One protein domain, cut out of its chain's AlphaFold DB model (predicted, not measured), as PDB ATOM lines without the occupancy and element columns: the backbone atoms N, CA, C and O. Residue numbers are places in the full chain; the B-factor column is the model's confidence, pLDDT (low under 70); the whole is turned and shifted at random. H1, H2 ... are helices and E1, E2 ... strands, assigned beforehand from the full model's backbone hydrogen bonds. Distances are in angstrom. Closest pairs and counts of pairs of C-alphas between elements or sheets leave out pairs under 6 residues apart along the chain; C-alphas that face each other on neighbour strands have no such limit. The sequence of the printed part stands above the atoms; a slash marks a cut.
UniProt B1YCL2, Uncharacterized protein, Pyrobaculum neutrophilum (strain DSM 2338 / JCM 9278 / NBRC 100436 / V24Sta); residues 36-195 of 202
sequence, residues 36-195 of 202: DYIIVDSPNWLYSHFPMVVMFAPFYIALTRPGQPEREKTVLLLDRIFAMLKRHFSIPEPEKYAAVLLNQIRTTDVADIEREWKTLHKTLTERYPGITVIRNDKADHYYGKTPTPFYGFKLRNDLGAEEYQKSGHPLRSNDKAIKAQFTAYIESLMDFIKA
ATOM      1  N   ASP A  36     143.503 170.890 126.515       80.19
ATOM      2  CA  ASP A  36     144.143 169.691 125.950       80.19
ATOM      3  C   ASP A  36     143.226 168.962 124.949       80.19
ATOM      4  O   ASP A  36     143.687 168.342 123.991       80.19
ATOM      5  N   TYR A  37     141.909 169.024 125.185       78.06
ATOM      6  CA  TYR A  37     140.889 168.358 124.379       78.06
ATOM      7  C   TYR A  37     139.649 169.229 124.226       78.06
ATOM      8  O   TYR A  37     139.148 169.806 125.191       78.06
ATOM      9  N   ILE A  38     139.097 169.235 123.015       81.25
ATOM     10  CA  ILE A  38     137.847 169.915 122.682       81.25
ATOM     11  C   ILE A  38     136.897 168.871 122.115       81.25
ATOM     12  O   ILE A  38     137.201 168.210 121.123       81.25
ATOM     13  N   ILE A  39     135.752 168.702 122.772       81.25
ATOM     14  CA  ILE A  39     134.713 167.761 122.357       81.25
ATOM     15  C   ILE A  39     133.590 168.557 121.705       81.25
ATOM     16  O   ILE A  39     133.034 169.470 122.314       81.25
ATOM     17  N   VAL A  40     133.245 168.184 120.476       82.38
ATOM     18  CA  VAL A  40     132.162 168.806 119.713       82.38
ATOM     19  C   VAL A  40     130.994 167.826 119.629       82.38
ATOM     20  O   VAL A  40     131.111 166.769 119.010       82.38
ATOM     21  N   ASP A  41     129.867 168.176 120.251       82.25
ATOM     22  CA  ASP A  41     128.605 167.439 120.108       82.25
ATOM     23  C   ASP A  41     127.950 167.818 118.772       82.25
ATOM     24  O   ASP A  41     127.458 168.934 118.583       82.25
ATOM     25  N   SER A  42     128.033 166.915 117.796       79.50
ATOM     26  CA  SER A  42     127.594 167.179 116.429       79.50
ATOM     27  C   SER A  42     126.071 167.130 116.279       79.50
ATOM     28  O   SER A  42     125.426 166.280 116.899       79.50
ATOM     29  N   PRO A  43     125.483 167.890 115.335       77.38
ATOM     30  CA  PRO A  43     124.136 167.600 114.856       77.38
ATOM     31  C   PRO A  43     124.006 166.141 114.394       77.38
ATOM     32  O   PRO A  43     124.985 165.490 114.038       77.38
ATOM     33  N   ASN A  44     122.783 165.616 114.323       75.62
ATOM     34  CA  ASN A  44     122.568 164.335 113.651       75.62
ATOM     35  C   ASN A  44     123.049 164.412 112.187       75.62
ATOM     36  O   ASN A  44     122.790 165.405 111.508       75.62
ATOM     37  N   TRP A  45     123.683 163.347 111.695       72.88
ATOM     38  CA  TRP A  45     124.261 163.265 110.348       72.88
ATOM     39  C   TRP A  45     123.269 163.448 109.193       72.88
ATOM     40  O   TRP A  45     123.681 163.658 108.054       72.88
ATOM     41  N   LEU A  46     121.968 163.365 109.476       72.69
ATOM     42  CA  LEU A  46     120.898 163.647 108.522       72.69
ATOM     43  C   LEU A  46     120.626 165.146 108.334       72.69
ATOM     44  O   LEU A  46     119.917 165.513 107.400       72.69
ATOM     45  N   TYR A  47     121.139 166.010 109.213       73.81
ATOM     46  CA  TYR A  47     120.947 167.455 109.111       73.81
ATOM     47  C   TYR A  47     122.027 168.110 108.250       73.81
ATOM     48  O   TYR A  47     123.204 167.755 108.320       73.81
ATOM     49  N   SER A  48     121.630 169.149 107.511       67.56
ATOM     50  CA  SER A  48     122.493 169.948 106.627       67.56
ATOM     51  C   SER A  48     123.717 170.555 107.319       67.56
ATOM     52  O   SER A  48     124.715 170.830 106.667       67.56
ATOM     53  N   HIS A  49     123.658 170.748 108.638       72.19
ATOM     54  CA  HIS A  49     124.719 171.371 109.430       72.19
ATOM     55  C   HIS A  49     125.751 170.383 109.986       72.19
ATOM     56  O   HIS A  49     126.766 170.814 110.523       72.19
ATOM     57  N   PHE A  50     125.526 169.067 109.878       74.75
ATOM     58  CA  PHE A  50     126.500 168.058 110.318       74.75
ATOM     59  C   PHE A  50     127.913 168.261 109.731       74.75
ATOM     60  O   PHE A  50     128.875 168.195 110.487       74.75
ATOM     61  N   PRO A  51     128.083 168.586 108.438       71.19
ATOM     62  CA  PRO A  51     129.396 168.715 107.796       71.19
ATOM     63  C   PRO A  51     130.302 169.788 108.413       71.19
ATOM     64  O   PRO A  51     131.520 169.647 108.353       71.19
ATOM     65  N   MET A  52     129.728 170.789 109.093       73.56
ATOM     66  CA  MET A  52     130.479 171.789 109.861       73.56
ATOM     67  C   MET A  52     131.370 171.171 110.935       73.56
ATOM     68  O   MET A  52     132.367 171.780 111.281       73.56
ATOM     69  N   VAL A  53     131.037 170.001 111.486       75.31
ATOM     70  CA  VAL A  53     131.864 169.361 112.524       75.31
ATOM     71  C   VAL A  53     132.834 168.329 111.951       75.31
ATOM     72  O   VAL A  53     133.860 168.032 112.559       75.31
ATOM     73  N   VAL A  54     132.529 167.790 110.766       67.06
ATOM     74  CA  VAL A  54     133.285 166.676 110.179       67.06
ATOM     75  C   VAL A  54     134.570 167.154 109.508       67.06
ATOM     76  O   VAL A  54     135.451 166.365 109.238       67.06
ATOM     77  N   MET A  55     134.741 168.447 109.253       66.06
ATOM     78  CA  MET A  55     136.000 168.952 108.687       66.06
ATOM     79  C   MET A  55     137.057 169.284 109.753       66.06
ATOM     80  O   MET A  55     138.182 169.627 109.407       66.06
ATOM     81  N   PHE A  56     136.718 169.172 111.041       66.25
ATOM     82  CA  PHE A  56     137.523 169.735 112.131       66.25
ATOM     83  C   PHE A  56     138.076 168.731 113.124       66.25
ATOM     84  O   PHE A  56     139.071 169.014 113.791       66.25
ATOM     85  N   ALA A  57     137.416 167.588 113.278       66.06
ATOM     86  CA  ALA A  57     137.775 166.652 114.324       66.06
ATOM     87  C   ALA A  57     138.873 165.691 113.829       66.06
ATOM     88  O   ALA A  57     138.671 165.001 112.825       66.06
ATOM     89  N   PRO A  58     140.021 165.586 114.525       72.38
ATOM     90  CA  PRO A  58     141.019 164.561 114.224       72.38
ATOM     91  C   PRO A  58     140.532 163.157 114.613       72.38
ATOM     92  O   PRO A  58     141.042 162.167 114.098       72.38
ATOM     93  N   PHE A  59     139.530 163.071 115.495       86.81
ATOM     94  CA  PHE A  59     138.939 161.830 115.982       86.81
ATOM     95  C   PHE A  59     137.413 161.878 115.920       86.81
ATOM     96  O   PHE A  59     136.803 162.874 116.302       86.81
ATOM     97  N   TYR A  60     136.794 160.770 115.511       89.12
ATOM     98  CA  TYR A  60     135.340 160.639 115.394       89.12
ATOM     99  C   TYR A  60     134.808 159.605 116.368       89.12
ATOM    100  O   TYR A  60     135.234 158.453 116.338       89.12
ATOM    101  N   ILE A  61     133.821 159.985 117.180       90.94
ATOM    102  CA  ILE A  61     133.129 159.052 118.070       90.94
ATOM    103  C   ILE A  61     131.686 158.889 117.603       90.94
ATOM    104  O   ILE A  61     130.866 159.791 117.751       90.94
ATOM    105  N   ALA A  62     131.361 157.724 117.046       91.25
ATOM    106  CA  ALA A  62     130.004 157.400 116.630       91.25
ATOM    107  C   ALA A  62     129.249 156.700 117.766       91.25
ATOM    108  O   ALA A  62     129.636 155.622 118.222       91.25
ATOM    109  N   LEU A  63     128.136 157.288 118.204       90.62
ATOM    110  CA  LEU A  63     127.216 156.644 119.140       90.62
ATOM    111  C   LEU A  63     126.199 155.806 118.364       90.62
ATOM    112  O   LEU A  63     125.380 156.346 117.620       90.62
ATOM    113  N   THR A  64     126.223 154.490 118.558       91.38
ATOM    114  CA  THR A  64     125.285 153.559 117.923       91.38
ATOM    115  C   THR A  64     124.326 152.964 118.939       91.38
ATOM    116  O   THR A  64     124.697 152.711 120.080       91.38
ATOM    117  N   ARG A  65     123.081 152.719 118.540       90.62
ATOM    118  CA  ARG A  65     122.086 152.058 119.393       90.62
ATOM    119  C   ARG A  65     122.078 150.546 119.134       90.62
ATOM    120  O   ARG A  65     122.473 150.114 118.051       90.62
ATOM    121  N   PRO A  66     121.607 149.726 120.090       90.25
ATOM    122  CA  PRO A  66     121.414 148.300 119.855       90.25
ATOM    123  C   PRO A  66     120.450 147.999 118.702       90.25
ATOM    124  O   PRO A  66     119.518 148.759 118.430       90.25
ATOM    125  N   GLY A  67     120.638 146.835 118.077       89.75
ATOM    126  CA  GLY A  67     119.783 146.343 116.998       89.75
ATOM    127  C   GLY A  67     120.334 146.569 115.587       89.75
ATOM    128  O   GLY A  67     121.111 147.482 115.309       89.75
ATOM    129  N   GLN A  68     119.917 145.698 114.667       89.88
ATOM    130  CA  GLN A  68     120.418 145.672 113.291       89.88
ATOM    131  C   GLN A  68     120.201 146.984 112.511       89.88
ATOM    132  O   GLN A  68     121.174 147.454 111.921       89.88
ATOM    133  N   PRO A  69     119.016 147.630 112.537       90.31
ATOM    134  CA  PRO A  69     118.798 148.854 111.760       90.31
ATOM    135  C   PRO A  69     119.731 150.003 112.164       90.31
ATOM    136  O   PRO A  69     120.155 150.798 111.332       90.31
ATOM    137  N   GLU A  70     120.069 150.097 113.450       89.88
ATOM    138  CA  GLU A  70     120.944 151.148 113.977       89.88
ATOM    139  C   GLU A  70     122.416 150.864 113.647       89.88
ATOM    140  O   GLU A  70     123.157 151.781 113.279       89.88
ATOM    141  N   ARG A  71     122.821 149.586 113.649       92.38
ATOM    142  CA  ARG A  71     124.134 149.164 113.136       92.38
ATOM    143  C   ARG A  71     124.302 149.496 111.656       92.38
ATOM    144  O   ARG A  71     125.330 150.050 111.281       92.38
ATOM    145  N   GLU A  72     123.299 149.219 110.826       91.38
ATOM    146  CA  GLU A  72     123.338 149.531 109.390       91.38
ATOM    147  C   GLU A  72     123.469 151.041 109.138       91.38
ATOM    148  O   GLU A  72     124.303 151.465 108.340       91.38
ATOM    149  N   LYS A  73     122.730 151.876 109.884       89.94
ATOM    150  CA  LYS A  73     122.889 153.343 109.836       89.94
ATOM    151  C   LYS A  73     124.289 153.789 110.250       89.94
ATOM    152  O   LYS A  73     124.842 154.704 109.648       89.94
ATOM    153  N   THR A  74     124.858 153.148 111.269       92.31
ATOM    154  CA  THR A  74     126.213 153.454 111.753       92.31
ATOM    155  C   THR A  74     127.256 153.123 110.691       92.31
ATOM    156  O   THR A  74     128.137 153.933 110.434       92.31
ATOM    157  N   VAL A  75     127.124 151.980 110.018       93.94
ATOM    158  CA  VAL A  75     127.975 151.602 108.880       93.94
ATOM    159  C   VAL A  75     127.895 152.644 107.759       93.94
ATOM    160  O   VAL A  75     128.926 153.115 107.293       93.94
ATOM    161  N   LEU A  76     126.688 153.077 107.382       90.19
ATOM    162  CA  LEU A  76     126.509 154.119 106.362       90.19
ATOM    163  C   LEU A  76     127.145 155.457 106.762       90.19
ATOM    164  O   LEU A  76     127.720 156.143 105.917       90.19
ATOM    165  N   LEU A  77     127.049 155.836 108.039       88.75
ATOM    166  CA  LEU A  77     127.708 157.027 108.572       88.75
ATOM    167  C   LEU A  77     129.237 156.908 108.480       88.75
ATOM    168  O   LEU A  77     129.892 157.822 107.985       88.75
ATOM    169  N   LEU A  78     129.796 155.781 108.923       91.94
ATOM    170  CA  LEU A  78     131.237 155.532 108.900       91.94
ATOM    171  C   LEU A  78     131.789 155.531 107.473       91.94
ATOM    172  O   LEU A  78     132.790 156.194 107.223       91.94
ATOM    173  N   ASP A  79     131.106 154.889 106.518       90.88
ATOM    174  CA  ASP A  79     131.495 154.925 105.100       90.88
ATOM    175  C   ASP A  79     131.636 156.365 104.584       90.88
ATOM    176  O   ASP A  79     132.574 156.680 103.849       90.88
ATOM    177  N   ARG A  80     130.726 157.262 104.990       83.62
ATOM    178  CA  ARG A  80     130.755 158.681 104.600       83.62
ATOM    179  C   ARG A  80     131.910 159.430 105.249       83.62
ATOM    180  O   ARG A  80     132.630 160.133 104.543       83.62
ATOM    181  N   ILE A  81     132.105 159.257 106.557       85.25
ATOM    182  CA  ILE A  81     133.227 159.862 107.289       85.25
ATOM    183  C   ILE A  81     134.547 159.407 106.655       85.25
ATOM    184  O   ILE A  81     135.377 160.236 106.299       85.25
ATOM    185  N   PHE A  82     134.719 158.108 106.412       88.75
ATOM    186  CA  PHE A  82     135.946 157.555 105.835       88.75
ATOM    187  C   PHE A  82     136.182 158.002 104.395       88.75
ATOM    188  O   PHE A  82     137.315 158.328 104.038       88.75
ATOM    189  N   ALA A  83     135.137 158.061 103.566       84.00
ATOM    190  CA  ALA A  83     135.252 158.591 102.212       84.00
ATOM    191  C   ALA A  83     135.688 160.062 102.221       84.00
ATOM    192  O   ALA A  83     136.525 160.458 101.412       84.00
ATOM    193  N   MET A  84     135.152 160.863 103.141       78.25
ATOM    194  CA  MET A  84     135.507 162.270 103.281       78.25
ATOM    195  C   MET A  84     136.944 162.439 103.805       78.25
ATOM    196  O   MET A  84     137.711 163.182 103.199       78.25
ATOM    197  N   LEU A  85     137.351 161.694 104.840       79.50
ATOM    198  CA  LEU A  85     138.725 161.716 105.364       79.50
ATOM    199  C   LEU A  85     139.761 161.317 104.302       79.50
ATOM    200  O   LEU A  85     140.795 161.968 104.166       79.50
ATOM    201  N   LYS A  86     139.449 160.308 103.481       81.81
ATOM    202  CA  LYS A  86     140.289 159.913 102.340       81.81
ATOM    203  C   LYS A  86     140.367 161.001 101.269       81.81
ATOM    204  O   LYS A  86     141.447 161.275 100.765       81.81
ATOM    205  N   ARG A  87     139.232 161.602 100.897       77.88
ATOM    206  CA  ARG A  87     139.152 162.562  99.780       77.88
ATOM    207  C   ARG A  87     139.711 163.942 100.115       77.88
ATOM    208  O   ARG A  87     140.335 164.545  99.253       77.88
ATOM    209  N   HIS A  88     139.458 164.442 101.322       74.06
ATOM    210  CA  HIS A  88     139.785 165.820 101.702       74.06
ATOM    211  C   HIS A  88     141.086 165.934 102.496       74.06
ATOM    212  O   HIS A  88     141.767 166.948 102.383       74.06
ATOM    213  N   PHE A  89     141.449 164.898 103.257       73.06
ATOM    214  CA  PHE A  89     142.608 164.926 104.157       73.06
ATOM    215  C   PHE A  89     143.675 163.884 103.803       73.06
ATOM    216  O   PHE A  89     144.682 163.779 104.496       73.06
ATOM    217  N   SER A  90     143.476 163.114 102.728       79.31
ATOM    218  CA  SER A  90     144.420 162.091 102.257       79.31
ATOM    219  C   SER A  90     144.820 161.068 103.332       79.31
ATOM    220  O   SER A  90     145.925 160.531 103.296       79.31
ATOM    221  N   ILE A  91     143.929 160.772 104.288       80.50
ATOM    222  CA  ILE A  91     144.189 159.787 105.347       80.50
ATOM    223  C   ILE A  91     143.986 158.375 104.770       80.50
ATOM    224  O   ILE A  91     142.858 158.043 104.398       80.50
ATOM    225  N   PRO A  92     145.027 157.522 104.684       80.69
ATOM    226  CA  PRO A  92     144.923 156.211 104.035       80.69
ATOM    227  C   PRO A  92     144.094 155.200 104.845       80.69
ATOM    228  O   PRO A  92     143.332 154.429 104.257       80.69
ATOM    229  N   GLU A  93     144.196 155.254 106.176       88.56
ATOM    230  CA  GLU A  93     143.532 154.358 107.140       88.56
ATOM    231  C   GLU A  93     142.614 155.165 108.085       88.56
ATOM    232  O   GLU A  93     142.883 155.272 109.286       88.56
ATOM    233  N   PRO A  94     141.554 155.818 107.566       88.62
ATOM    234  CA  PRO A  94     140.697 156.711 108.347       88.62
ATOM    235  C   PRO A  94     139.957 155.997 109.485       88.62
ATOM    236  O   PRO A  94     139.611 156.626 110.481       88.62
ATOM    237  N   GLU A  95     139.741 154.687 109.371       92.44
ATOM    238  CA  GLU A  95     139.110 153.859 110.395       92.44
ATOM    239  C   GLU A  95     139.858 153.852 111.732       92.44
ATOM    240  O   GLU A  95     139.210 153.738 112.770       92.44
ATOM    241  N   LYS A  96     141.181 154.069 111.733       90.94
ATOM    242  CA  LYS A  96     141.981 154.191 112.966       90.94
ATOM    243  C   LYS A  96     141.647 155.447 113.775       90.94
ATOM    244  O   LYS A  96     141.870 155.489 114.979       90.94
ATOM    245  N   TYR A  97     141.070 156.455 113.124       88.81
ATOM    246  CA  TYR A  97     140.688 157.731 113.729       88.81
ATOM    247  C   TYR A  97     139.204 157.783 114.106       88.81
ATOM    248  O   TYR A  97     138.709 158.822 114.545       88.81
ATOM    249  N   ALA A  98     138.484 156.665 113.981       92.06
ATOM    250  CA  ALA A  98     137.109 156.549 114.438       92.06
ATOM    251  C   ALA A  98     136.953 155.468 115.508       92.06
ATOM    252  O   ALA A  98     137.473 154.355 115.394       92.06
ATOM    253  N   ALA A  99     136.152 155.783 116.519       94.88
ATOM    254  CA  ALA A  99     135.680 154.820 117.491       94.88
ATOM    255  C   ALA A  99     134.151 154.789 117.532       94.88
ATOM    256  O   ALA A  99     133.474 155.797 117.327       94.88
ATOM    257  N   VAL A 100     133.591 153.617 117.815       95.75
ATOM    258  CA  VAL A 100     132.146 153.422 117.951       95.75
ATOM    259  C   VAL A 100     131.816 153.008 119.372       95.75
ATOM    260  O   VAL A 100     132.422 152.088 119.917       95.75
ATOM    261  N   LEU A 101     130.828 153.666 119.968       94.75
ATOM    262  CA  LEU A 101     130.320 153.357 121.297       94.75
ATOM    263  C   LEU A 101     128.875 152.885 121.206       94.75
ATOM    264  O   LEU A 101     128.032 153.554 120.606       94.75
ATOM    265  N   LEU A 102     128.568 151.768 121.863       93.44
ATOM    266  CA  LEU A 102     127.188 151.353 122.059       93.44
ATOM    267  C   LEU A 102     126.522 152.276 123.092       93.44
ATOM    268  O   LEU A 102     126.981 152.408 124.225       93.44
ATOM    269  N   ASN A 103     125.433 152.922 122.705       90.31
ATOM    270  CA  ASN A 103     124.607 153.750 123.565       90.31
ATOM    271  C   ASN A 103     123.178 153.213 123.572       90.31
ATOM    272  O   ASN A 103     122.420 153.343 122.610       90.31
ATOM    273  N   GLN A 104     122.806 152.606 124.686       83.25
ATOM    274  CA  GLN A 104     121.477 152.088 124.913       83.25
ATOM    275  C   GLN A 104     120.620 153.152 125.606       83.25
ATOM    276  O   GLN A 104     120.819 153.473 126.779       83.25
ATOM    277  N   ILE A 105     119.607 153.646 124.900       79.88
ATOM    278  CA  ILE A 105     118.586 154.543 125.454       79.88
ATOM    279  C   ILE A 105     117.383 153.749 125.973       79.88
ATOM    280  O   ILE A 105     117.254 152.555 125.697       79.88
ATOM    281  N   ARG A 106     116.471 154.399 126.709       70.25
ATOM    282  CA  ARG A 106     115.275 153.726 127.273       70.25
ATOM    283  C   ARG A 106     114.456 152.949 126.233       70.25
ATOM    284  O   ARG A 106     113.888 151.917 126.561       70.25
ATOM    285  N   THR A 107     114.385 153.440 124.998       71.00
ATOM    286  CA  THR A 107     113.582 152.836 123.920       71.00
ATOM    287  C   THR A 107     114.298 151.726 123.153       71.00
ATOM    288  O   THR A 107     113.680 151.085 122.311       71.00
ATOM    289  N   THR A 108     115.581 151.483 123.424       68.38
ATOM    290  CA  THR A 108     116.392 150.467 122.736       68.38
ATOM    291  C   THR A 108     117.047 149.520 123.735       68.38
ATOM    292  O   THR A 108     118.189 149.114 123.535       68.38
ATOM    293  N   ASP A 109     116.368 149.235 124.849       77.75
ATOM    294  CA  ASP A 109     116.886 148.347 125.887       77.75
ATOM    295  C   ASP A 109     117.083 146.924 125.361       77.75
ATOM    296  O   ASP A 109     116.274 146.399 124.597       77.75
ATOM    297  N   VAL A 110     118.184 146.312 125.784       80.69
ATOM    298  CA  VAL A 110     118.532 144.933 125.475       80.69
ATOM    299  C   VAL A 110     118.901 144.220 126.765       80.69
ATOM    300  O   VAL A 110     119.604 144.750 127.628       80.69
ATOM    301  N   ALA A 111     118.433 142.980 126.893       80.81
ATOM    302  CA  ALA A 111     118.723 142.160 128.064       80.81
ATOM    303  C   ALA A 111     120.227 141.862 128.204       80.81
ATOM    304  O   ALA A 111     120.740 141.806 129.318       80.81
ATOM    305  N   ASP A 112     120.926 141.713 127.074       87.75
ATOM    306  CA  ASP A 112     122.330 141.311 127.004       87.75
ATOM    307  C   ASP A 112     123.142 142.314 126.168       87.75
ATOM    308  O   ASP A 112     123.244 142.213 124.942       87.75
ATOM    309  N   ILE A 113     123.691 143.318 126.856       88.00
ATOM    310  CA  ILE A 113     124.507 144.374 126.245       88.00
ATOM    311  C   ILE A 113     125.867 143.850 125.766       88.00
ATOM    312  O   ILE A 113     126.395 144.342 124.772       88.00
ATOM    313  N   GLU A 114     126.414 142.823 126.423       93.12
ATOM    314  CA  GLU A 114     127.676 142.201 126.022       93.12
ATOM    315  C   GLU A 114     127.522 141.532 124.656       93.12
ATOM    316  O   GLU A 114     128.370 141.704 123.777       93.12
ATOM    317  N   ARG A 115     126.431 140.788 124.450       93.75
ATOM    318  CA  ARG A 115     126.143 140.167 123.156       93.75
ATOM    319  C   ARG A 115     125.975 141.208 122.057       93.75
ATOM    320  O   ARG A 115     126.565 141.041 120.993       93.75
ATOM    321  N   GLU A 116     125.220 142.279 122.301       93.81
ATOM    322  CA  GLU A 116     125.063 143.349 121.306       93.81
ATOM    323  C   GLU A 116     126.390 144.039 120.988       93.81
ATOM    324  O   GLU A 116     126.678 144.288 119.816       93.81
ATOM    325  N   TRP A 117     127.234 144.281 121.996       95.31
ATOM    326  CA  TRP A 117     128.582 144.805 121.787       95.31
ATOM    327  C   TRP A 117     129.441 143.845 120.964       95.31
ATOM    328  O   TRP A 117     130.076 144.272 120.005       95.31
ATOM    329  N   LYS A 118     129.423 142.538 121.260       96.31
ATOM    330  CA  LYS A 118     130.157 141.516 120.490       96.31
ATOM    331  C   LYS A 118     129.701 141.472 119.034       96.31
ATOM    332  O   LYS A 118     130.534 141.362 118.135       96.31
ATOM    333  N   THR A 119     128.394 141.568 118.791       96.12
ATOM    334  CA  THR A 119     127.839 141.645 117.436       96.12
ATOM    335  C   THR A 119     128.307 142.909 116.724       96.12
ATOM    336  O   THR A 119     128.805 142.810 115.606       96.12
ATOM    337  N   LEU A 120     128.201 144.074 117.370       96.12
ATOM    338  CA  LEU A 120     128.677 145.345 116.826       96.12
ATOM    339  C   LEU A 120     130.170 145.289 116.489       96.12
ATOM    340  O   LEU A 120     130.550 145.608 115.365       96.12
ATOM    341  N   HIS A 121     130.990 144.845 117.443       97.00
ATOM    342  CA  HIS A 121     132.428 144.674 117.284       97.00
ATOM    343  C   HIS A 121     132.728 143.827 116.057       97.00
ATOM    344  O   HIS A 121     133.389 144.304 115.144       97.00
ATOM    345  N   LYS A 122     132.180 142.606 115.994       96.94
ATOM    346  CA  LYS A 122     132.392 141.696 114.867       96.94
ATOM    347  C   LYS A 122     132.035 142.358 113.533       96.94
ATOM    348  O   LYS A 122     132.878 142.403 112.644       96.94
ATOM    349  N   THR A 123     130.827 142.915 113.419       96.25
ATOM    350  CA  THR A 123     130.352 143.566 112.189       96.25
ATOM    351  C   THR A 123     131.278 144.692 111.734       96.25
ATOM    352  O   THR A 123     131.567 144.806 110.545       96.25
ATOM    353  N   LEU A 124     131.742 145.529 112.664       96.88
ATOM    354  CA  LEU A 124     132.581 146.672 112.331       96.88
ATOM    355  C   LEU A 124     134.018 146.260 112.011       96.88
ATOM    356  O   LEU A 124     134.552 146.729 111.013       96.88
ATOM    357  N   THR A 125     134.622 145.355 112.782       96.38
ATOM    358  CA  THR A 125     136.008 144.920 112.547       96.38
ATOM    359  C   THR A 125     136.165 144.074 111.285       96.38
ATOM    360  O   THR A 125     137.224 144.101 110.669       96.38
ATOM    361  N   GLU A 126     135.122 143.340 110.875       96.19
ATOM    362  CA  GLU A 126     135.119 142.608 109.600       96.19
ATOM    363  C   GLU A 126     135.085 143.558 108.393       96.19
ATOM    364  O   GLU A 126     135.676 143.257 107.358       96.19
ATOM    365  N   ARG A 127     134.405 144.706 108.515       95.75
ATOM    366  CA  ARG A 127     134.262 145.687 107.428       95.75
ATOM    367  C   ARG A 127     135.384 146.727 107.401       95.75
ATOM    368  O   ARG A 127     135.786 147.146 106.319       95.75
ATOM    369  N   TYR A 128     135.868 147.143 108.568       96.06
ATOM    370  CA  TYR A 128     136.863 148.199 108.741       96.06
ATOM    371  C   TYR A 128     138.014 147.689 109.622       96.06
ATOM    372  O   TYR A 128     137.983 147.856 110.846       96.06
ATOM    373  N   PRO A 129     139.026 147.035 109.027       89.62
ATOM    374  CA  PRO A 129     140.182 146.541 109.766       89.62
ATOM    375  C   PRO A 129     140.929 147.704 110.443       89.62
ATOM    376  O   PRO A 129     141.597 148.482 109.778       89.62
ATOM    377  N   GLY A 130     140.796 147.839 111.765       88.56
ATOM    378  CA  GLY A 130     141.418 148.918 112.548       88.56
ATOM    379  C   GLY A 130     140.440 149.861 113.252       88.56
ATOM    380  O   GLY A 130     140.879 150.666 114.071       88.56
ATOM    381  N   ILE A 131     139.130 149.741 113.004       95.31
ATOM    382  CA  ILE A 131     138.136 150.517 113.752       95.31
ATOM    383  C   ILE A 131     138.109 150.111 115.227       95.31
ATOM    384  O   ILE A 131     138.115 148.925 115.568       95.31
ATOM    385  N   THR A 132     138.022 151.102 116.111       96.00
ATOM    386  CA  THR A 132     137.872 150.852 117.546       96.00
ATOM    387  C   THR A 132     136.394 150.747 117.911       96.00
ATOM    388  O   THR A 132     135.594 151.620 117.580       96.00
ATOM    389  N   VAL A 133     136.006 149.703 118.643       96.00
ATOM    390  CA  VAL A 133     134.693 149.640 119.301       96.00
ATOM    391  C   VAL A 133     134.922 149.734 120.800       96.00
ATOM    392  O   VAL A 133     135.551 148.860 121.391       96.00
ATOM    393  N   ILE A 134     134.459 150.828 121.405       94.69
ATOM    394  CA  ILE A 134     134.810 151.206 122.774       94.69
ATOM    395  C   ILE A 134     134.340 150.140 123.761       94.69
ATOM    396  O   ILE A 134     133.176 149.734 123.760       94.69
ATOM    397  N   ARG A 135     135.266 149.731 124.627       93.00
ATOM    398  CA  ARG A 135     135.060 148.846 125.771       93.00
ATOM    399  C   ARG A 135     136.086 149.189 126.850       93.00
ATOM    400  O   ARG A 135     137.217 149.538 126.525       93.00
ATOM    401  N   ASN A 136     135.701 149.046 128.116       93.62
ATOM    402  CA  ASN A 136     136.630 149.090 129.247       93.62
ATOM    403  C   ASN A 136     136.567 147.753 129.994       93.62
ATOM    404  O   ASN A 136     135.495 147.341 130.441       93.62
ATOM    405  N   ASP A 137     137.704 147.067 130.112       90.81
ATOM    406  CA  ASP A 137     137.790 145.738 130.729       90.81
ATOM    407  C   ASP A 137     137.772 145.754 132.260       90.81
ATOM    408  O   ASP A 137     137.593 144.709 132.889       90.81
ATOM    409  N   LYS A 138     137.911 146.931 132.881       92.06
ATOM    410  CA  LYS A 138     137.825 147.082 134.330       92.06
ATOM    411  C   LYS A 138     136.414 146.751 134.801       92.06
ATOM    412  O   LYS A 138     135.479 147.514 134.558       92.06
ATOM    413  N   ALA A 139     136.274 145.623 135.492       90.38
ATOM    414  CA  ALA A 139     134.992 145.173 136.010       90.38
ATOM    415  C   ALA A 139     134.474 146.105 137.118       90.38
ATOM    416  O   ALA A 139     135.149 146.315 138.126       90.38
ATOM    417  N   ASP A 140     133.259 146.621 136.945       90.62
ATOM    418  CA  ASP A 140     132.532 147.398 137.951       90.62
ATOM    419  C   ASP A 140     131.013 147.234 137.760       90.62
ATOM    420  O   ASP A 140     130.529 146.551 136.859       90.62
ATOM    421  N   HIS A 141     130.231 147.856 138.625       87.81
ATOM    422  CA  HIS A 141     128.782 147.772 138.715       87.81
ATOM    423  C   HIS A 141     128.086 148.712 137.720       87.81
ATOM    424  O   HIS A 141     127.198 149.486 138.083       87.81
ATOM    425  N   TYR A 142     128.487 148.670 136.445       86.56
ATOM    426  CA  TYR A 142     127.986 149.603 135.429       86.56
ATOM    427  C   TYR A 142     126.497 149.411 135.121       86.56
ATOM    428  O   TYR A 142     125.800 150.385 134.828       86.56
ATOM    429  N   TYR A 143     126.003 148.169 135.187       86.25
ATOM    430  CA  TYR A 143     124.657 147.789 134.730       86.25
ATOM    431  C   TYR A 143     123.784 147.157 135.818       86.25
ATOM    432  O   TYR A 143     122.760 146.547 135.508       86.25
ATOM    433  N   GLY A 144     124.170 147.290 137.087       83.88
ATOM    434  CA  GLY A 144     123.426 146.739 138.213       83.88
ATOM    435  C   GLY A 144     124.337 146.259 139.334       83.88
ATOM    436  O   GLY A 144     125.387 146.831 139.584       83.88
ATOM    437  N   LYS A 145     123.913 145.205 140.034       85.56
ATOM    438  CA  LYS A 145     124.618 144.667 141.211       85.56
ATOM    439  C   LYS A 145     125.751 143.697 140.880       85.56
ATOM    440  O   LYS A 145     126.487 143.320 141.782       85.56
ATOM    441  N   THR A 146     125.877 143.284 139.627       87.44
ATOM    442  CA  THR A 146     126.925 142.360 139.196       87.44
ATOM    443  C   THR A 146     128.071 143.158 138.575       87.44
ATOM    444  O   THR A 146     127.788 144.000 137.719       87.44
ATOM    445  N   PRO A 147     129.334 142.902 138.958       90.31
ATOM    446  CA  PRO A 147     130.488 143.456 138.264       90.31
ATOM    447  C   PRO A 147     130.536 142.975 136.811       90.31
ATOM    448  O   PRO A 147     130.482 141.774 136.547       90.31
ATOM    449  N   THR A 148     130.661 143.902 135.871       90.25
ATOM    450  CA  THR A 148     130.809 143.633 134.438       90.25
ATOM    451  C   THR A 148     131.855 144.572 133.845       90.25
ATOM    452  O   THR A 148     132.090 145.639 134.408       90.25
ATOM    453  N   PRO A 149     132.460 144.252 132.691       93.62
ATOM    454  CA  PRO A 149     133.118 145.260 131.866       93.62
ATOM    455  C   PRO A 149     132.137 146.351 131.422       93.62
ATOM    456  O   PRO A 149     130.912 146.173 131.469       93.62
ATOM    457  N   PHE A 150     132.676 147.473 130.959       94.19
ATOM    458  CA  PHE A 150     131.900 148.512 130.295       94.19
ATOM    459  C   PHE A 150     131.811 148.199 128.799       94.19
ATOM    460  O   PHE A 150     132.816 148.206 128.093       94.19
ATOM    461  N   TYR A 151     130.595 147.960 128.321       93.31
ATOM    462  CA  TYR A 151     130.255 147.686 126.922       93.31
ATOM    463  C   TYR A 151     129.577 148.870 126.222       93.31
ATOM    464  O   TYR A 151     129.153 148.742 125.077       93.31
ATOM    465  N   GLY A 152     129.414 150.003 126.906       91.38
ATOM    466  CA  GLY A 152     128.616 151.119 126.411       91.38
ATOM    467  C   GLY A 152     127.713 151.751 127.462       91.38
ATOM    468  O   GLY A 152     127.553 151.242 128.574       91.38
ATOM    469  N   PHE A 153     127.094 152.871 127.109       89.12
ATOM    470  CA  PHE A 153     126.140 153.532 127.991       89.12
ATOM    471  C   PHE A 153     124.832 152.746 128.064       89.12
ATOM    472  O   PHE A 153     124.305 152.311 127.041       89.12
ATOM    473  N   LYS A 154     124.286 152.591 129.276       80.56
ATOM    474  CA  LYS A 154     122.985 151.951 129.510       80.56
ATOM    475  C   LYS A 154     121.991 152.922 130.137       80.56
ATOM    476  O   LYS A 154     122.263 153.481 131.197       80.56
ATOM    477  N   LEU A 155     120.824 153.049 129.499       66.50
ATOM    478  CA  LEU A 155     119.694 153.904 129.881       66.50
ATOM    479  C   LEU A 155     120.040 155.403 129.944       66.50
ATOM    480  O   LEU A 155     119.525 156.118 130.805       66.50
ATOM    481  N   ARG A 156     120.887 155.889 129.029       68.94
ATOM    482  CA  ARG A 156     121.326 157.293 128.998       68.94
ATOM    483  C   ARG A 156     120.670 158.065 127.863       68.94
ATOM    484  O   ARG A 156     121.105 158.000 126.720       68.94
ATOM    485  N   ASN A 157     119.615 158.804 128.189       63.00
ATOM    486  CA  ASN A 157     118.962 159.728 127.253       63.00
ATOM    487  C   ASN A 157     119.571 161.143 127.322       63.00
ATOM    488  O   ASN A 157     119.138 162.037 126.606       63.00
ATOM    489  N   ASP A 158     120.537 161.327 128.212       63.69
ATOM    490  CA  ASP A 158     120.892 162.567 128.893       63.69
ATOM    491  C   ASP A 158     122.371 162.934 128.633       63.69
ATOM    492  O   ASP A 158     123.021 163.610 129.420       63.69
ATOM    493  N   LEU A 159     122.924 162.457 127.510       65.81
ATOM    494  CA  LEU A 159     124.321 162.679 127.106       65.81
ATOM    495  C   LEU A 159     124.522 163.921 126.225       65.81
ATOM    496  O   LEU A 159     125.658 164.244 125.896       65.81
ATOM    497  N   GLY A 160     123.438 164.576 125.798       65.06
ATOM    498  CA  GLY A 160     123.506 165.728 124.898       65.06
ATOM    499  C   GLY A 160     123.883 167.028 125.612       65.06
ATOM    500  O   GLY A 160     123.659 167.179 126.817       65.06
ATOM    501  N   ALA A 161     124.382 168.000 124.846       67.69
ATOM    502  CA  ALA A 161     124.761 169.320 125.360       67.69
ATOM    503  C   ALA A 161     123.639 170.037 126.143       67.69
ATOM    504  O   ALA A 161     123.910 170.712 127.136       67.69
ATOM    505  N   GLU A 162     122.372 169.863 125.749       71.81
ATOM    506  CA  GLU A 162     121.229 170.444 126.470       71.81
ATOM    507  C   GLU A 162     121.112 169.937 127.908       71.81
ATOM    508  O   GLU A 162     120.794 170.702 128.820       71.81
ATOM    509  N   GLU A 163     121.348 168.643 128.123       75.56
ATOM    510  CA  GLU A 163     121.304 168.080 129.467       75.56
ATOM    511  C   GLU A 163     122.487 168.584 130.286       75.56
ATOM    512  O   GLU A 163     122.322 168.961 131.442       75.56
ATOM    513  N   TYR A 164     123.668 168.669 129.670       75.38
ATOM    514  CA  TYR A 164     124.846 169.226 130.322       75.38
ATOM    515  C   TYR A 164     124.595 170.655 130.827       75.38
ATOM    516  O   TYR A 164     125.001 171.000 131.935       75.38
ATOM    517  N   GLN A 165     123.881 171.481 130.056       77.38
ATOM    518  CA  GLN A 165     123.497 172.830 130.480       77.38
ATOM    519  C   GLN A 165     122.496 172.830 131.644       77.38
ATOM    520  O   GLN A 165     122.609 173.660 132.544       77.38
ATOM    521  N   LYS A 166     121.518 171.916 131.636       82.75
ATOM    522  CA  LYS A 166     120.452 171.849 132.652       82.75
ATOM    523  C   LYS A 166     120.927 171.239 133.971       82.75
ATOM    524  O   LYS A 166     120.621 171.763 135.039       82.75
ATOM    525  N   SER A 167     121.662 170.137 133.887       79.75
ATOM    526  CA  SER A 167     121.981 169.246 135.009       79.75
ATOM    527  C   SER A 167     123.473 169.246 135.370       79.75
ATOM    528  O   SER A 167     123.868 168.687 136.395       79.75
ATOM    529  N   GLY A 168     124.311 169.911 134.570       78.75
ATOM    530  CA  GLY A 168     125.760 169.940 134.741       78.75
ATOM    531  C   GLY A 168     126.448 168.655 134.271       78.75
ATOM    532  O   GLY A 168     125.830 167.723 133.761       78.75
ATOM    533  N   HIS A 169     127.768 168.593 134.460       81.12
ATOM    534  CA  HIS A 169     128.565 167.447 134.022       81.12
ATOM    535  C   HIS A 169     128.134 166.147 134.732       81.12
ATOM    536  O   HIS A 169     128.121 166.121 135.964       81.12
ATOM    537  N   PRO A 170     127.919 165.025 134.010       80.94
ATOM    538  CA  PRO A 170     127.560 163.727 134.599       80.94
ATOM    539  C   PRO A 170     128.498 163.216 135.707       80.94
ATOM    540  O   PRO A 170     128.058 162.534 136.631       80.94
ATOM    541  N   LEU A 171     129.776 163.612 135.694       81.94
ATOM    542  CA  LEU A 171     130.739 163.304 136.756       81.94
ATOM    543  C   LEU A 171     130.437 164.018 138.083       81.94
ATOM    544  O   LEU A 171     130.971 163.637 139.122       81.94
ATOM    545  N   ARG A 172     129.561 165.025 138.088       83.19
ATOM    546  CA  ARG A 172     129.056 165.685 139.299       83.19
ATOM    547  C   ARG A 172     127.769 165.045 139.831       83.19
ATOM    548  O   ARG A 172     127.357 165.385 140.935       83.19
ATOM    549  N   SER A 173     127.173 164.087 139.113       79.12
ATOM    550  CA  SER A 173     125.939 163.401 139.527       79.12
ATOM    551  C   SER A 173     126.107 162.617 140.834       79.12
ATOM    552  O   SER A 173     127.162 162.049 141.096       79.12
ATOM    553  N   ASN A 174     125.067 162.510 141.659       83.00
ATOM    554  CA  ASN A 174     125.088 161.629 142.838       83.00
ATOM    555  C   ASN A 174     124.862 160.146 142.491       83.00
ATOM    556  O   ASN A 174     125.054 159.277 143.343       83.00
ATOM    557  N   ASP A 175     124.495 159.841 141.246       85.62
ATOM    558  CA  ASP A 175     124.329 158.474 140.763       85.62
ATOM    559  C   ASP A 175     125.700 157.832 140.486       85.62
ATOM    560  O   ASP A 175     126.440 158.218 139.574       85.62
ATOM    561  N   LYS A 176     126.039 156.817 141.288       85.75
ATOM    562  CA  LYS A 176     127.302 156.075 141.174       85.75
ATOM    563  C   LYS A 176     127.438 155.347 139.836       85.75
ATOM    564  O   LYS A 176     128.542 155.293 139.306       85.75
ATOM    565  N   ALA A 177     126.347 154.825 139.278       83.69
ATOM    566  CA  ALA A 177     126.379 154.122 138.001       83.69
ATOM    567  C   ALA A 177     126.578 155.097 136.831       83.69
ATOM    568  O   ALA A 177     127.288 154.761 135.884       83.69
ATOM    569  N   ILE A 178     126.009 156.314 136.898       84.56
ATOM    570  CA  ILE A 178     126.311 157.394 135.931       84.56
ATOM    571  C   ILE A 178     127.806 157.675 135.936       84.56
ATOM    572  O   ILE A 178     128.457 157.587 134.896       84.56
ATOM    573  N   LYS A 179     128.344 157.983 137.119       87.25
ATOM    574  CA  LYS A 179     129.756 158.320 137.299       87.25
ATOM    575  C   LYS A 179     130.678 157.212 136.804       87.25
ATOM    576  O   LYS A 179     131.609 157.506 136.061       87.25
ATOM    577  N   ALA A 180     130.407 155.960 137.173       89.38
ATOM    578  CA  ALA A 180     131.219 154.817 136.765       89.38
ATOM    579  C   ALA A 180     131.215 154.630 135.240       89.38
ATOM    580  O   ALA A 180     132.284 154.547 134.641       89.38
ATOM    581  N   GLN A 181     130.040 154.647 134.597       90.38
ATOM    582  CA  GLN A 181     129.942 154.521 133.137       90.38
ATOM    583  C   GLN A 181     130.666 155.663 132.409       90.38
ATOM    584  O   GLN A 181     131.398 155.414 131.457       90.38
ATOM    585  N   PHE A 182     130.501 156.911 132.862       89.12
ATOM    586  CA  PHE A 182     131.192 158.055 132.259       89.12
ATOM    587  C   PHE A 182     132.701 158.013 132.468       89.12
ATOM    588  O   PHE A 182     133.445 158.339 131.551       89.12
ATOM    589  N   THR A 183     133.155 157.603 133.651       90.38
ATOM    590  CA  THR A 183     134.587 157.460 133.940       90.38
ATOM    591  C   THR A 183     135.201 156.403 133.030       90.38
ATOM    592  O   THR A 183     136.182 156.690 132.355       90.38
ATOM    593  N   ALA A 184     134.570 155.229 132.923       93.25
ATOM    594  CA  ALA A 184     135.031 154.160 132.044       93.25
ATOM    595  C   ALA A 184     135.057 154.590 130.570       93.25
ATOM    596  O   ALA A 184     136.009 154.268 129.861       93.25
ATOM    597  N   TYR A 185     134.046 155.344 130.120       91.88
ATOM    598  CA  TYR A 185     134.012 155.911 128.772       91.88
ATOM    599  C   TYR A 185     135.160 156.896 128.525       91.88
ATOM    600  O   TYR A 185     135.838 156.768 127.510       91.88
ATOM    601  N   ILE A 186     135.392 157.850 129.434       89.56
ATOM    602  CA  ILE A 186     136.474 158.833 129.290       89.56
ATOM    603  C   ILE A 186     137.840 158.143 129.317       89.56
ATOM    604  O   ILE A 186     138.674 158.457 128.478       89.56
ATOM    605  N   GLU A 187     138.060 157.171 130.205       92.06
ATOM    606  CA  GLU A 187     139.290 156.364 130.220       92.06
ATOM    607  C   GLU A 187     139.522 155.685 128.859       92.06
ATOM    608  O   GLU A 187     140.560 155.898 128.235       92.06
ATOM    609  N   SER A 188     138.523 154.962 128.335       93.75
ATOM    610  CA  SER A 188     138.631 154.301 127.029       93.75
ATOM    611  C   SER A 188     138.802 155.281 125.863       93.75
ATOM    612  O   SER A 188     139.514 154.978 124.908       93.75
ATOM    613  N   LEU A 189     138.149 156.445 125.915       90.38
ATOM    614  CA  LEU A 189     138.284 157.494 124.905       90.38
ATOM    615  C   LEU A 189     139.706 158.059 124.893       90.38
ATOM    616  O   LEU A 189     140.293 158.237 123.829       90.38
ATOM    617  N   MET A 190     140.269 158.314 126.070       89.44
ATOM    618  CA  MET A 190     141.628 158.822 126.220       89.44
ATOM    619  C   MET A 190     142.669 157.806 125.751       89.44
ATOM    620  O   MET A 190     143.631 158.194 125.091       89.44
ATOM    621  N   ASP A 191     142.473 156.520 126.041       90.69
ATOM    622  CA  ASP A 191     143.344 155.449 125.547       90.69
ATOM    623  C   ASP A 191     143.282 155.341 124.019       90.69
ATOM    624  O   ASP A 191     144.321 155.257 123.362       90.69
ATOM    625  N   PHE A 192     142.079 155.432 123.443       91.31
ATOM    626  CA  PHE A 192     141.887 155.488 121.995       91.31
ATOM    627  C   PHE A 192     142.613 156.683 121.367       91.31
ATOM    628  O   PHE A 192     143.350 156.505 120.396       91.31
ATOM    629  N   ILE A 193     142.454 157.884 121.928       88.00
ATOM    630  CA  ILE A 193     143.124 159.086 121.424       88.00
ATOM    631  C   ILE A 193     144.640 158.917 121.524       88.00
ATOM    632  O   ILE A 193     145.329 159.094 120.529       88.00
ATOM    633  N   LYS A 194     145.182 158.510 122.676       86.69
ATOM    634  CA  LYS A 194     146.634 158.330 122.861       86.69
ATOM    635  C   LYS A 194     147.236 157.300 121.911       86.69
ATOM    636  O   LYS A 194     148.337 157.514 121.417       86.69
ATOM    637  N   ALA A 195     146.527 156.204 121.644       85.31
ATOM    638  CA  ALA A 195     146.989 155.167 120.727       85.31
ATOM    639  C   ALA A 195     147.055 155.644 119.265       85.31
ATOM    640  O   ALA A 195     147.842 155.110 118.488       85.31
TER     641      ALA A 195
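This is residues 36 to 195 of the 202 residues of an uncharacterized protein of Pyrobaculum neutrophilum (strain DSM 2338 / JCM 9278 / NBRC 100436 / V24Sta) (UniProt B1YCL2). Two parallel strands, E1 and E2, make the core, with helices H2 and H4 over one face and the long helix H6 over the other. Short pairings of residues 132 to 133 and 153 to 154 with E2 widen this small sheet, and the hairpin E3 and E4 packs on H6. H1 and H5 lie farthest out. The 160 printed residues include six named helices and four named strands, in the order H1 E1 H2 H3 E2 H4 E3 E4 H5 H6, of mixed class; the sheets are E1 E2, parallel, and E3 E4, antiparallel. The whole is compact, with a radius of gyration of the C-alphas of 15.6 A, and spans 47 by 35 by 31 A.

After residues 36 to 50, which hold no named element, comes H1, residues 51 to 54. E1, residues 60 to 64, H2, residues 68 to 89, H3, residues 94 to 97, and E2, residues 98 to 104, form a strand-helix-strand unit, two parallel neighbour strands with helices between, and its crossover is right-handed. E1 and E2 stand at 27 degrees, with N 62 and O 99 2.9 A apart and N 103 and O 64 2.7 A apart, within hydrogen-bond range. H1 and H2 are close but not clearly touching, the closest C-alphas being those of Val 54 and Ile 81, 7.4 A. H2 touches H3 with residues 82 to 86 alone, closest at the C-alphas of Phe 82 and Pro 94, 5.4 A. H4, residues 113 to 127, is close to but not clearly touching H2, at a steep tilt of 40 degrees, the same way; their closest C-alphas are those of Arg 71 and Leu 120, 7.0 A. E3, residues 136 to 140, and E4, residues 148 to 150, are an antiparallel hairpin, with N 148 and O 140 2.8 A apart. H5, residues 161 to 167, is apart from H6, residues 176 to 195. The closest C-alphas of E3 and H6 are those of Asn 136 and Ser 188, 6.0 A. Every O i to N i+4 pair is within hydrogen-bond range in H2, H4, H5 and H6; H1 and H3 are too short for one.

H1 begins at C-alpha 51, (129.396, 168.715, 107.796). H2 is 30.8 A long, H4 21.2 A, H6 28.4 A and E2 19.3 A. H6 ends at C-alpha 195, (146.989, 155.167, 120.727).

The C-alphas of Arg 87 and Lys 145 are the two farthest apart, 47.4 A. The printed part has no cut and no long link between named elements. Its mean pLDDT is 85.0; residue 48, residues 54 to 57, residue 108 and residues 155 to 161 are under 70.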